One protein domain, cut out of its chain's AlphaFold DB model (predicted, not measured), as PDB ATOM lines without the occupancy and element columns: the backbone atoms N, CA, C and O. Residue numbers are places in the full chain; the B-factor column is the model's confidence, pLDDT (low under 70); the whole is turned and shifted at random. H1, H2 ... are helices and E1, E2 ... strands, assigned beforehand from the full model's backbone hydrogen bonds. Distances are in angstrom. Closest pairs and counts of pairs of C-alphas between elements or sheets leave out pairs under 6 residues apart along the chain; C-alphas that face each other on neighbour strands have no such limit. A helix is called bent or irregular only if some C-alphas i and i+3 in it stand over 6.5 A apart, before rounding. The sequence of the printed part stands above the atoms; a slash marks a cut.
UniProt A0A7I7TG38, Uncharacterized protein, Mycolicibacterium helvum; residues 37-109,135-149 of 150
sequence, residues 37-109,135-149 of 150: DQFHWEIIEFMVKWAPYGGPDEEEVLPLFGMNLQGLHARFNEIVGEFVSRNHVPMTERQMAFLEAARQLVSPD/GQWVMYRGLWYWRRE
ATOM      1  N   ASP A  37      -6.174  50.449  33.033       69.00
ATOM      2  CA  ASP A  37      -5.698  50.102  31.688       69.00
ATOM      3  C   ASP A  37      -4.652  48.986  31.725       69.00
ATOM      4  O   ASP A  37      -4.723  48.081  30.905       69.00
ATOM      5  N   GLN A  38      -3.729  48.989  32.696       74.50
ATOM      6  CA  GLN A  38      -2.763  47.895  32.852       74.50
ATOM      7  C   GLN A  38      -3.472  46.566  33.125       74.50
ATOM      8  O   GLN A  38      -3.235  45.608  32.403       74.50
ATOM      9  N   PHE A  39      -4.404  46.543  34.078       78.31
ATOM     10  CA  PHE A  39      -5.207  45.360  34.383       78.31
ATOM     11  C   PHE A  39      -6.020  44.885  33.167       78.31
ATOM     12  O   PHE A  39      -6.103  43.693  32.883       78.31
ATOM     13  N   HIS A  40      -6.573  45.815  32.385       80.94
ATOM     14  CA  HIS A  40      -7.257  45.489  31.137       80.94
ATOM     15  C   HIS A  40      -6.314  44.882  30.089       80.94
ATOM     16  O   HIS A  40      -6.685  43.920  29.413       80.94
ATOM     17  N   TRP A  41      -5.094  45.410  29.965       81.50
ATOM     18  CA  TRP A  41      -4.065  44.857  29.084       81.50
ATOM     19  C   TRP A  41      -3.576  43.488  29.549       81.50
ATOM     20  O   TRP A  41      -3.327  42.640  28.700       81.50
ATOM     21  N   GLU A  42      -3.492  43.243  30.857       84.62
ATOM     22  CA  GLU A  42      -3.157  41.928  31.412       84.62
ATOM     23  C   GLU A  42      -4.234  40.892  31.086       84.62
ATOM     24  O   GLU A  42      -3.904  39.792  30.649       84.62
ATOM     25  N   ILE A  43      -5.518  41.256  31.193       84.94
ATOM     26  CA  ILE A  43      -6.628  40.389  30.765       84.94
ATOM     27  C   ILE A  43      -6.529  40.089  29.263       84.94
ATOM     28  O   ILE A  43      -6.659  38.933  28.857       84.94
ATOM     29  N   ILE A  44      -6.287  41.106  28.427       83.31
ATOM     30  CA  ILE A  44      -6.151  40.923  26.975       83.31
ATOM     31  C   ILE A  44      -4.953  40.024  26.643       83.31
ATOM     32  O   ILE A  44      -5.102  39.075  25.876       83.31
ATOM     33  N   GLU A  45      -3.776  40.304  27.207       85.56
ATOM     34  CA  GLU A  45      -2.559  39.528  26.955       85.56
ATOM     35  C   GLU A  45      -2.740  38.076  27.395       85.56
ATOM     36  O   GLU A  45      -2.412  37.159  26.640       85.56
ATOM     37  N   PHE A  46      -3.314  37.863  28.580       83.94
ATOM     38  CA  PHE A  46      -3.609  36.537  29.099       83.94
ATOM     39  C   PHE A  46      -4.549  35.778  28.154       83.94
ATOM     40  O   PHE A  46      -4.194  34.706  27.665       83.94
ATOM     41  N   MET A  47      -5.690  36.363  27.791       82.38
ATOM     42  CA  MET A  47      -6.654  35.736  26.877       82.38
ATOM     43  C   MET A  47      -6.054  35.430  25.496       82.38
ATOM     44  O   MET A  47      -6.278  34.347  24.954       82.38
ATOM     45  N   VAL A  48      -5.252  36.338  24.929       80.25
ATOM     46  CA  VAL A  48      -4.595  36.124  23.628       80.25
ATOM     47  C   VAL A  48      -3.516  35.041  23.711       80.25
ATOM     48  O   VAL A  48      -3.394  34.227  22.796       80.25
ATOM     49  N   LYS A  49      -2.755  34.980  24.808       80.88
ATOM     50  CA  LYS A  49      -1.734  33.946  25.023       80.88
ATOM     51  C   LYS A  49      -2.346  32.552  25.169       80.88
ATOM     52  O   LYS A  49      -1.737  31.577  24.730       80.88
ATOM     53  N   TRP A  50      -3.540  32.465  25.748       78.50
ATOM     54  CA  TRP A  50      -4.278  31.215  25.929       78.50
ATOM     55  C   TRP A  50      -5.137  30.810  24.726       78.50
ATOM     56  O   TRP A  50      -5.517  29.645  24.606       78.50
ATOM     57  N   ALA A  51      -5.389  31.724  23.788       74.12
ATOM     58  CA  ALA A  51      -6.122  31.444  22.555       74.12
ATOM     59  C   ALA A  51      -5.636  30.201  21.769       74.12
ATOM     60  O   ALA A  51      -6.487  29.382  21.416       74.12
ATOM     61  N   PRO A  52      -4.325  29.980  21.513       72.38
ATOM     62  CA  PRO A  52      -3.859  28.794  20.782       72.38
ATOM     63  C   PRO A  52      -4.020  27.475  21.554       72.38
ATOM     64  O   PRO A  52      -3.943  26.411  20.945       72.38
ATOM     65  N   TYR A  53      -4.242  27.530  22.869       70.88
ATOM     66  CA  TYR A  53      -4.379  26.356  23.734       70.88
ATOM     67  C   TYR A  53      -5.838  25.991  24.028       70.88
ATOM     68  O   TYR A  53      -6.093  25.028  24.744       70.88
ATOM     69  N   GLY A  54      -6.801  26.721  23.455       66.00
ATOM     70  CA  GLY A  54      -8.217  26.513  23.743       66.00
ATOM     71  C   GLY A  54      -8.694  27.262  24.987       66.00
ATOM     72  O   GLY A  54      -9.642  26.812  25.619       66.00
ATOM     73  N   GLY A  55      -8.093  28.408  25.311       71.69
ATOM     74  CA  GLY A  55      -8.527  29.280  26.404       71.69
ATOM     75  C   GLY A  55      -7.912  28.922  27.763       71.69
ATOM     76  O   GLY A  55      -7.344  27.843  27.917       71.69
ATOM     77  N   PRO A  56      -7.954  29.859  28.724       74.56
ATOM     78  CA  PRO A  56      -7.388  29.637  30.047       74.56
ATOM     79  C   PRO A  56      -8.286  28.746  30.903       74.56
ATOM     80  O   PRO A  56      -9.512  28.780  30.771       74.56
ATOM     81  N   ASP A  57      -7.670  27.989  31.807       73.38
ATOM     82  CA  ASP A  57      -8.393  27.178  32.781       73.38
ATOM     83  C   ASP A  57      -8.933  28.039  33.937       73.38
ATOM     84  O   ASP A  57      -8.308  29.018  34.355       73.38
ATOM     85  N   GLU A  58     -10.101  27.685  34.476       69.25
ATOM     86  CA  GLU A  58     -10.708  28.417  35.593       69.25
ATOM     87  C   GLU A  58      -9.829  28.385  36.855       69.25
ATOM     88  O   GLU A  58      -9.772  29.386  37.581       69.25
ATOM     89  N   GLU A  59      -9.088  27.292  37.073       75.00
ATOM     90  CA  GLU A  59      -8.166  27.131  38.204       75.00
ATOM     91  C   GLU A  59      -6.995  28.129  38.159       75.00
ATOM     92  O   GLU A  59      -6.441  28.479  39.202       75.00
ATOM     93  N   GLU A  60      -6.645  28.638  36.972       74.88
ATOM     94  CA  GLU A  60      -5.613  29.666  36.787       74.88
ATOM     95  C   GLU A  60      -6.190  31.087  36.818       74.88
ATOM     96  O   GLU A  60      -5.521  32.026  37.251       74.88
ATOM     97  N   VAL A  61      -7.447  31.267  36.408       75.12
ATOM     98  CA  VAL A  61      -8.087  32.591  36.330       75.12
ATOM     99  C   VAL A  61      -8.443  33.151  37.707       75.12
ATOM    100  O   VAL A  61      -8.179  34.326  37.985       75.12
ATOM    101  N   LEU A  62      -8.993  32.314  38.586       70.94
ATOM    102  CA  LEU A  62      -9.366  32.686  39.953       70.94
ATOM    103  C   LEU A  62      -8.207  33.279  40.779       70.94
ATOM    104  O   LEU A  62      -8.383  34.371  41.327       70.94
ATOM    105  N   PRO A  63      -7.026  32.637  40.880       74.81
ATOM    106  CA  PRO A  63      -5.912  33.176  41.660       74.81
ATOM    107  C   PRO A  63      -5.253  34.407  41.024       74.81
ATOM    108  O   PRO A  63      -4.679  35.216  41.751       74.81
ATOM    109  N   LEU A  64      -5.321  34.565  39.697       73.12
ATOM    110  CA  LEU A  64      -4.673  35.676  38.988       73.12
ATOM    111  C   LEU A  64      -5.531  36.944  38.952       73.12
ATOM    112  O   LEU A  64      -5.012  38.043  39.133       73.12
ATOM    113  N   PHE A  65      -6.838  36.802  38.732       76.62
ATOM    114  CA  PHE A  65      -7.738  37.935  38.490       76.62
ATOM    115  C   PHE A  65      -8.809  38.108  39.573       76.62
ATOM    116  O   PHE A  65      -9.545  39.095  39.548       76.62
ATOM    117  N   GLY A  66      -8.919  37.167  40.517       78.50
ATOM    118  CA  GLY A  66      -9.925  37.208  41.583       78.50
ATOM    119  C   GLY A  66     -11.366  37.080  41.077       78.50
ATOM    120  O   GLY A  66     -12.296  37.480  41.774       78.50
ATOM    121  N   MET A  67     -11.559  36.569  39.857       76.69
ATOM    122  CA  MET A  67     -12.861  36.373  39.214       76.69
ATOM    123  C   MET A  67     -12.915  35.007  38.529       76.69
ATOM    124  O   MET A  67     -11.876  34.435  38.228       76.69
ATOM    125  N   ASN A  68     -14.115  34.488  38.269       76.12
ATOM    126  CA  ASN A  68     -14.277  33.226  37.537       76.12
ATOM    127  C   ASN A  68     -13.997  33.419  36.041       76.12
ATOM    128  O   ASN A  68     -14.075  34.542  35.529       76.12
ATOM    129  N   LEU A  69     -13.774  32.315  35.320       74.19
ATOM    130  CA  LEU A  69     -13.522  32.316  33.873       74.19
ATOM    131  C   LEU A  69     -14.614  33.071  33.096       74.19
ATOM    132  O   LEU A  69     -14.325  33.900  32.233       74.19
ATOM    133  N   GLN A  70     -15.879  32.870  33.471       73.75
ATOM    134  CA  GLN A  70     -17.014  33.585  32.880       73.75
ATOM    135  C   GLN A  70     -16.941  35.105  33.108       73.75
ATOM    136  O   GLN A  70     -17.231  35.883  32.197       73.75
ATOM    137  N   GLY A  71     -16.527  35.535  34.304       74.94
ATOM    138  CA  GLY A  71     -16.348  36.948  34.644       74.94
ATOM    139  C   GLY A  71     -15.193  37.578  33.871       74.94
ATOM    140  O   GLY A  71     -15.350  38.667  33.321       74.94
ATOM    141  N   LEU A  72     -14.078  36.852  33.739       81.06
ATOM    142  CA  LEU A  72     -12.931  37.265  32.929       81.06
ATOM    143  C   LEU A  72     -13.330  37.451  31.462       81.06
ATOM    144  O   LEU A  72     -12.996  38.461  30.851       81.06
ATOM    145  N   HIS A  73     -14.095  36.509  30.910       77.00
ATOM    146  CA  HIS A  73     -14.568  36.566  29.529       77.00
ATOM    147  C   HIS A  73     -15.540  37.725  29.287       77.00
ATOM    148  O   HIS A  73     -15.449  38.399  28.256       77.00
ATOM    149  N   ALA A  74     -16.472  37.969  30.215       77.44
ATOM    150  CA  ALA A  74     -17.371  39.119  30.145       77.44
ATOM    151  C   ALA A  74     -16.565  40.421  30.154       77.44
ATOM    152  O   ALA A  74     -16.744  41.277  29.284       77.44
ATOM    153  N   ARG A  75     -15.586  40.512  31.060       80.31
ATOM    154  CA  ARG A  75     -14.738  41.693  31.180       80.31
ATOM    155  C   ARG A  75     -13.854  41.906  29.960       80.31
ATOM    156  O   ARG A  75     -13.762  43.028  29.480       80.31
ATOM    157  N   PHE A  76     -13.278  40.846  29.405       82.50
ATOM    158  CA  PHE A  76     -12.521  40.888  28.157       82.50
ATOM    159  C   PHE A  76     -13.355  41.451  26.995       82.50
ATOM    160  O   PHE A  76     -12.888  42.336  26.282       82.50
ATOM    161  N   ASN A  77     -14.607  41.009  26.836       77.94
ATOM    162  CA  ASN A  77     -15.505  41.541  25.805       77.94
ATOM    163  C   ASN A  77     -15.819  43.026  26.007       77.94
ATOM    164  O   ASN A  77     -15.795  43.788  25.041       77.94
ATOM    165  N   GLU A  78     -16.107  43.437  27.244       79.31
ATOM    166  CA  GLU A  78     -16.353  44.844  27.571       79.31
ATOM    167  C   GLU A  78     -15.127  45.700  27.246       79.31
ATOM    168  O   GLU A  78     -15.244  46.692  26.533       79.31
ATOM    169  N   ILE A  79     -13.940  45.265  27.675       81.44
ATOM    170  CA  ILE A  79     -12.670  45.950  27.423       81.44
ATOM    171  C   ILE A  79     -12.425  46.099  25.915       81.44
ATOM    172  O   ILE A  79     -12.178  47.207  25.437       81.44
ATOM    173  N   VAL A  80     -12.514  45.007  25.149       79.81
ATOM    174  CA  VAL A  80     -12.290  45.023  23.693       79.81
ATOM    175  C   VAL A  80     -13.333  45.898  22.993       79.81
ATOM    176  O   VAL A  80     -12.978  46.703  22.132       79.81
ATOM    177  N   GLY A  81     -14.607  45.797  23.378       76.00
ATOM    178  CA  GLY A  81     -15.687  46.618  22.827       76.00
ATOM    179  C   GLY A  81     -15.506  48.109  23.119       76.00
ATOM    180  O   GLY A  81     -15.715  48.947  22.236       76.00
ATOM    181  N   GLU A  82     -15.062  48.449  24.326       76.00
ATOM    182  CA  GLU A  82     -14.763  49.825  24.712       76.00
ATOM    183  C   GLU A  82     -13.530  50.369  23.987       76.00
ATOM    184  O   GLU A  82     -13.584  51.499  23.510       76.00
ATOM    185  N   PHE A  83     -12.459  49.586  23.824       73.88
ATOM    186  CA  PHE A  83     -11.271  50.014  23.075       73.88
ATOM    187  C   PHE A  83     -11.546  50.204  21.582       73.88
ATOM    188  O   PHE A  83     -11.102  51.193  21.006       73.88
ATOM    189  N   VAL A  84     -12.329  49.317  20.963       70.81
ATOM    190  CA  VAL A  84     -12.758  49.479  19.561       70.81
ATOM    191  C   VAL A  84     -13.637  50.723  19.393       70.81
ATOM    192  O   VAL A  84     -13.542  51.418  18.385       70.81
ATOM    193  N   SER A  85     -14.467  51.038  20.390       69.62
ATOM    194  CA  SER A  85     -15.317  52.237  20.373       69.62
ATOM    195  C   SER A  85     -14.523  53.520  20.650       69.62
ATOM    196  O   SER A  85     -14.827  54.581  20.102       69.62
ATOM    197  N   ARG A  86     -13.485  53.440  21.489       66.94
ATOM    198  CA  ARG A  86     -12.593  54.546  21.857       66.94
ATOM    199  C   ARG A  86     -11.366  54.551  20.943       66.94
ATOM    200  O   ARG A  86     -10.253  54.268  21.367       66.94
ATOM    201  N   ASN A  87     -11.569  54.959  19.693       56.44
ATOM    202  CA  ASN A  87     -10.568  55.026  18.614       56.44
ATOM    203  C   ASN A  87      -9.387  56.016  18.840       56.44
ATOM    204  O   ASN A  87      -8.738  56.431  17.888       56.44
ATOM    205  N   HIS A  88      -9.145  56.481  20.070       54.78
ATOM    206  CA  HIS A  88      -8.265  57.620  20.374       54.78
ATOM    207  C   HIS A  88      -7.260  57.373  21.509       54.78
ATOM    208  O   HIS A  88      -6.578  58.311  21.928       54.78
ATOM    209  N   VAL A  89      -7.146  56.145  22.026       63.34
ATOM    210  CA  VAL A  89      -6.128  55.840  23.042       63.34
ATOM    211  C   VAL A  89      -4.782  55.626  22.339       63.34
ATOM    212  O   VAL A  89      -4.700  54.755  21.474       63.34
ATOM    213  N   PRO A  90      -3.722  56.387  22.671       64.62
ATOM    214  CA  PRO A  90      -2.392  56.123  22.137       64.62
ATOM    215  C   PRO A  90      -1.913  54.762  22.655       64.62
ATOM    216  O   PRO A  90      -1.653  54.590  23.845       64.62
ATOM    217  N   MET A  91      -1.828  53.789  21.753       69.94
ATOM    218  CA  MET A  91      -1.392  52.420  22.029       69.94
ATOM    219  C   MET A  91      -0.029  52.172  21.387       69.94
ATOM    220  O   MET A  91       0.277  52.700  20.318       69.94
ATOM    221  N   THR A  92       0.790  51.343  22.024       78.12
ATOM    222  CA  THR A  92       2.014  50.814  21.404       78.12
ATOM    223  C   THR A  92       1.677  49.790  20.313       78.12
ATOM    224  O   THR A  92       0.627  49.151  20.371       78.12
ATOM    225  N   GLU A  93       2.579  49.559  19.350       73.88
ATOM    226  CA  GLU A  93       2.398  48.518  18.315       73.88
ATOM    227  C   GLU A  93       2.094  47.137  18.918       73.88
ATOM    228  O   GLU A  93       1.235  46.410  18.424       73.88
ATOM    229  N   ARG A  94       2.737  46.795  20.043       74.50
ATOM    230  CA  ARG A  94       2.482  45.541  20.768       74.50
ATOM    231  C   ARG A  94       1.041  45.460  21.282       74.50
ATOM    232  O   ARG A  94       0.395  44.429  21.135       74.50
ATOM    233  N   GLN A  95       0.536  46.541  21.871       76.06
ATOM    234  CA  GLN A  95      -0.845  46.628  22.357       76.06
ATOM    235  C   GLN A  95      -1.857  46.574  21.211       76.06
ATOM    236  O   GLN A  95      -2.881  45.907  21.331       76.06
ATOM    237  N   MET A  96      -1.545  47.211  20.083       76.56
ATOM    238  CA  MET A  96      -2.376  47.156  18.883       76.56
ATOM    239  C   MET A  96      -2.467  45.728  18.323       76.56
ATOM    240  O   MET A  96      -3.570  45.256  18.061       76.56
ATOM    241  N   ALA A  97      -1.346  45.000  18.245       80.19
ATOM    242  CA  ALA A  97      -1.335  43.599  17.817       80.19
ATOM    243  C   ALA A  97      -2.170  42.696  18.742       80.19
ATOM    244  O   ALA A  97      -2.930  41.846  18.272       80.19
ATOM    245  N   PHE A  98      -2.082  42.904  20.060       77.25
ATOM    246  CA  PHE A  98      -2.918  42.186  21.022       77.25
ATOM    247  C   PHE A  98      -4.397  42.542  20.903       77.25
ATOM    248  O   PHE A  98      -5.237  41.651  20.980       77.25
ATOM    249  N   LEU A  99      -4.728  43.815  20.684       79.06
ATOM    250  CA  LEU A  99      -6.108  44.245  20.485       79.06
ATOM    251  C   LEU A  99      -6.690  43.669  19.189       79.06
ATOM    252  O   LEU A  99      -7.845  43.254  19.181       79.06
ATOM    253  N   GLU A 100      -5.912  43.595  18.108       77.94
ATOM    254  CA  GLU A 100      -6.336  42.942  16.866       77.94
ATOM    255  C   GLU A 100      -6.560  41.440  17.048       77.94
ATOM    256  O   GLU A 100      -7.584  40.918  16.600       77.94
ATOM    257  N   ALA A 101      -5.649  40.746  17.734       77.19
ATOM    258  CA  ALA A 101      -5.835  39.339  18.083       77.19
ATOM    259  C   ALA A 101      -7.083  39.146  18.962       77.19
ATOM    260  O   ALA A 101      -7.922  38.294  18.676       77.19
ATOM    261  N   ALA A 102      -7.268  39.994  19.971       79.25
ATOM    262  CA  ALA A 102      -8.437  39.978  20.840       79.25
ATOM    263  C   ALA A 102      -9.738  40.264  20.080       79.25
ATOM    264  O   ALA A 102     -10.749  39.599  20.300       79.25
ATOM    265  N   ARG A 103      -9.712  41.202  19.128       75.00
ATOM    266  CA  ARG A 103     -10.852  41.507  18.260       75.00
ATOM    267  C   ARG A 103     -11.242  40.304  17.410       75.00
ATOM    268  O   ARG A 103     -12.433  40.048  17.284       75.00
ATOM    269  N   GLN A 104     -10.274  39.563  16.870       70.69
ATOM    270  CA  GLN A 104     -10.544  38.329  16.120       70.69
ATOM    271  C   GLN A 104     -11.176  37.236  16.994       70.69
ATOM    272  O   GLN A 104     -11.992  36.459  16.505       70.69
ATOM    273  N   LEU A 105     -10.853  37.199  18.291       68.75
ATOM    274  CA  LEU A 105     -11.455  36.259  19.244       68.75
ATOM    275  C   LEU A 105     -12.889  36.650  19.641       68.75
ATOM    276  O   LEU A 105     -13.743  35.780  19.801       68.75
ATOM    277  N   VAL A 106     -13.174  37.949  19.788       67.62
ATOM    278  CA  VAL A 106     -14.510  38.472  20.150       67.62
ATOM    279  C   VAL A 106     -15.460  38.517  18.952       67.62
ATOM    280  O   VAL A 106     -16.660  38.270  19.070       67.62
ATOM    281  N   SER A 107     -14.928  38.878  17.790       61.00
ATOM    282  CA  SER A 107     -15.635  38.922  16.517       61.00
ATOM    283  C   SER A 107     -14.942  37.956  15.564       61.00
ATOM    284  O   SER A 107     -14.104  38.394  14.772       61.00
ATOM    285  N   PRO A 108     -15.275  36.655  15.610       51.94
ATOM    286  CA  PRO A 108     -14.998  35.818  14.464       51.94
ATOM    287  C   PRO A 108     -15.817  36.411  13.316       51.94
ATOM    288  O   PRO A 108     -17.050  36.435  13.363       51.94
ATOM    289  N   ASP A 109     -15.134  36.973  12.326       40.44
ATOM    290  CA  ASP A 109     -15.748  37.301  11.048       40.44
ATOM    291  C   ASP A 109     -16.559  36.075  10.581       40.44
ATOM    292  O   ASP A 109     -16.009  34.966  10.535       40.44
ATOM    293  N   GLY A 135     -24.252  36.463  25.041       53.09
ATOM    294  CA  GLY A 135     -23.729  35.462  24.122       53.09
ATOM    295  C   GLY A 135     -23.192  34.263  24.903       53.09
ATOM    296  O   GLY A 135     -22.759  34.381  26.049       53.09
ATOM    297  N   GLN A 136     -23.226  33.094  24.279       51.38
ATOM    298  CA  GLN A 136     -22.634  31.880  24.816       51.38
ATOM    299  C   GLN A 136     -21.304  31.628  24.106       51.38
ATOM    300  O   GLN A 136     -21.226  31.641  22.874       51.38
ATOM    301  N   TRP A 137     -20.249  31.376  24.877       54.72
ATOM    302  CA  TRP A 137     -19.013  30.823  24.337       54.72
ATOM    303  C   TRP A 137     -19.251  29.363  23.992       54.72
ATOM    304  O   TRP A 137     -19.633  28.563  24.846       54.72
ATOM    305  N   VAL A 138     -19.055  29.018  22.729       64.81
ATOM    306  CA  VAL A 138     -19.204  27.645  22.263       64.81
ATOM    307  C   VAL A 138     -17.850  27.189  21.725       64.81
ATOM    308  O   VAL A 138     -17.104  27.973  21.142       64.81
ATOM    309  N   MET A 139     -17.499  25.931  21.969       59.16
ATOM    310  CA  MET A 139     -16.279  25.320  21.449       59.16
ATOM    311  C   MET A 139     -16.615  24.587  20.145       59.16
ATOM    312  O   MET A 139     -17.423  23.658  20.142       59.16
ATOM    313  N   TYR A 140     -16.016  24.995  19.025       45.50
ATOM    314  CA  TYR A 140     -16.200  24.353  17.719       45.50
ATOM    315  C   TYR A 140     -14.844  24.096  17.096       45.50
ATOM    316  O   TYR A 140     -14.055  25.008  16.867       45.50
ATOM    317  N   ARG A 141     -14.569  22.814  16.834       42.59
ATOM    318  CA  ARG A 141     -13.297  22.337  16.268       42.59
ATOM    319  C   ARG A 141     -12.055  22.798  17.054       42.59
ATOM    320  O   ARG A 141     -11.014  23.036  16.457       42.59
ATOM    321  N   GLY A 142     -12.169  22.919  18.380       47.22
ATOM    322  CA  GLY A 142     -11.081  23.378  19.254       47.22
ATOM    323  C   GLY A 142     -10.868  24.895  19.269       47.22
ATOM    324  O   GLY A 142      -9.964  25.364  19.950       47.22
ATOM    325  N   LEU A 143     -11.700  25.664  18.560       48.19
ATOM    326  CA  LEU A 143     -11.735  27.120  18.648       48.19
ATOM    327  C   LEU A 143     -12.953  27.568  19.454       48.19
ATOM    328  O   LEU A 143     -14.069  27.081  19.254       48.19
ATOM    329  N   TRP A 144     -12.733  28.517  20.357       55.12
ATOM    330  CA  TRP A 144     -13.804  29.180  21.085       55.12
ATOM    331  C   TRP A 144     -14.385  30.303  20.241       55.12
ATOM    332  O   TRP A 144     -13.659  31.179  19.779       55.12
ATOM    333  N   TYR A 145     -15.699  30.275  20.047       56.31
ATOM    334  CA  TYR A 145     -16.425  31.314  19.333       56.31
ATOM    335  C   TYR A 145     -17.509  31.897  20.224       56.31
ATOM    336  O   TYR A 145     -18.241  31.187  20.920       56.31
ATOM    337  N   TRP A 146     -17.608  33.220  20.178       56.28
ATOM    338  CA  TRP A 146     -18.690  33.946  20.809       56.28
ATOM    339  C   TRP A 146     -19.936  33.839  19.935       56.28
ATOM    340  O   TRP A 146     -20.037  34.459  18.872       56.28
ATOM    341  N   ARG A 147     -20.902  33.027  20.366       59.38
ATOM    342  CA  ARG A 147     -22.195  32.903  19.698       59.38
ATOM    343  C   ARG A 147     -23.192  33.804  20.412       59.38
ATOM    344  O   ARG A 147     -23.632  33.497  21.513       59.38
ATOM    345  N   ARG A 148     -23.598  34.900  19.769       46.59
ATOM    346  CA  ARG A 148     -24.783  35.645  20.221       46.59
ATOM    347  C   ARG A 148     -26.026  34.841  19.866       46.59
ATOM    348  O   ARG A 148     -26.276  34.602  18.681       46.59
ATOM    349  N   GLU A 149     -26.772  34.413  20.876       44.94
ATOM    350  CA  GLU A 149     -28.119  33.887  20.682       44.94
ATOM    351  C   GLU A 149     -29.024  35.061  20.259       44.94
ATOM    352  O   GLU A 149     -28.901  36.165  20.793       44.94
TER     353      GLU A 149
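What this domain is: This is residues 37 to 109 and 135 to 149 of the 150 residues of an uncharacterized protein of Mycolicibacterium helvum (UniProt A0A7I7TG38). Three helices, H1, H3 and H4, make a small core in which each crosses the other two at a steep angle. H2 packs on the start of H3, and the two-stranded hairpin E1 E2 lies beside the end of H4, while residues 85 to 90 stick out. The printed part has 88 residues, with four named helices followed by two named strands along the chain, and its class is mostly helix. The sheet has the order E1 - E2, antiparallel. The whole is compact, with a radius of gyration of the C-alphas of 12.6 A, and spans 33 by 32 by 22 A.

Where its parts are: Find C-alpha 135 at (-23.729, 35.462, 24.122); there E1 begins, residues 135 to 140, 14.9 A long. E2, residues 143 to 148, is 15.7 A long and ends with C-alpha 148 at (-24.783, 35.645, 20.221). H1, residues 37 to 53, starts at C-alpha 37, (-5.698, 50.102, 31.688), and is 25.1 A long. It is irregular, with C-alphas 49 and 52 7.0 A apart. H2, residues 58 to 65, is 10.4 A long and neither bent nor irregular, but only just: C-alphas 60 and 63 are 6.0 A apart. H3, residues 69 to 85, is 24.1 A long, and H4, residues 93 to 106, is 19.8 A long.

How they stand to each other: Look first at the hairpin E1 and E2, where N 136 and O 147 are 2.8 A apart and N 138 and O 145 are 2.9 A apart, both within hydrogen-bond range. From E2 go to H4: their closest C-alphas, those of Trp 146 and Val 106, are 6.2 A apart. E2 and H1 are near each other, with 5 pairs of C-alphas within 10 A. H4 touches H1, closest at the C-alphas of Ala 102 and Val 48, 6.1 A, at a steep tilt of 60 degrees, the same way. H3 is the hub, touching three helices. Its residues 77 to 80 touch H4, closest at the C-alphas of Asn 77 and Val 106, 6.5 A, at a steep tilt of 63 degrees, opposite ways. Its residues 72 to 79 touch residues 40 to 47 of H1, closest at the C-alphas of Phe 76 and Ile 43, 6.5 A, at a steep tilt of 65 degrees, opposite ways. Its residues 69 to 72 touch H2, closest at the C-alphas of Leu 69 and Glu 58, 5.1 A, at a steep tilt of 55 degrees. H2 is apart from H4, E1 and E2. Every O i to N i+4 pair is within hydrogen-bond range in H3 and H4, against 11 of 13 in H1 and 2 of 4 in H2.

The domain as a whole: The two C-alphas farthest apart, those of Pro 90 and Arg 141, are 36.0 A apart. Residues 110 to 134 are not printed, and C-alphas 109 and 135 are 15.4 A apart across this cut. Of the links printed whole, H3 to H4 is short and the others are tight. Mean pLDDT of the printed part is 70.5; among the residues under 70 are 85 to 91, 105 to 109 and 135 to 149.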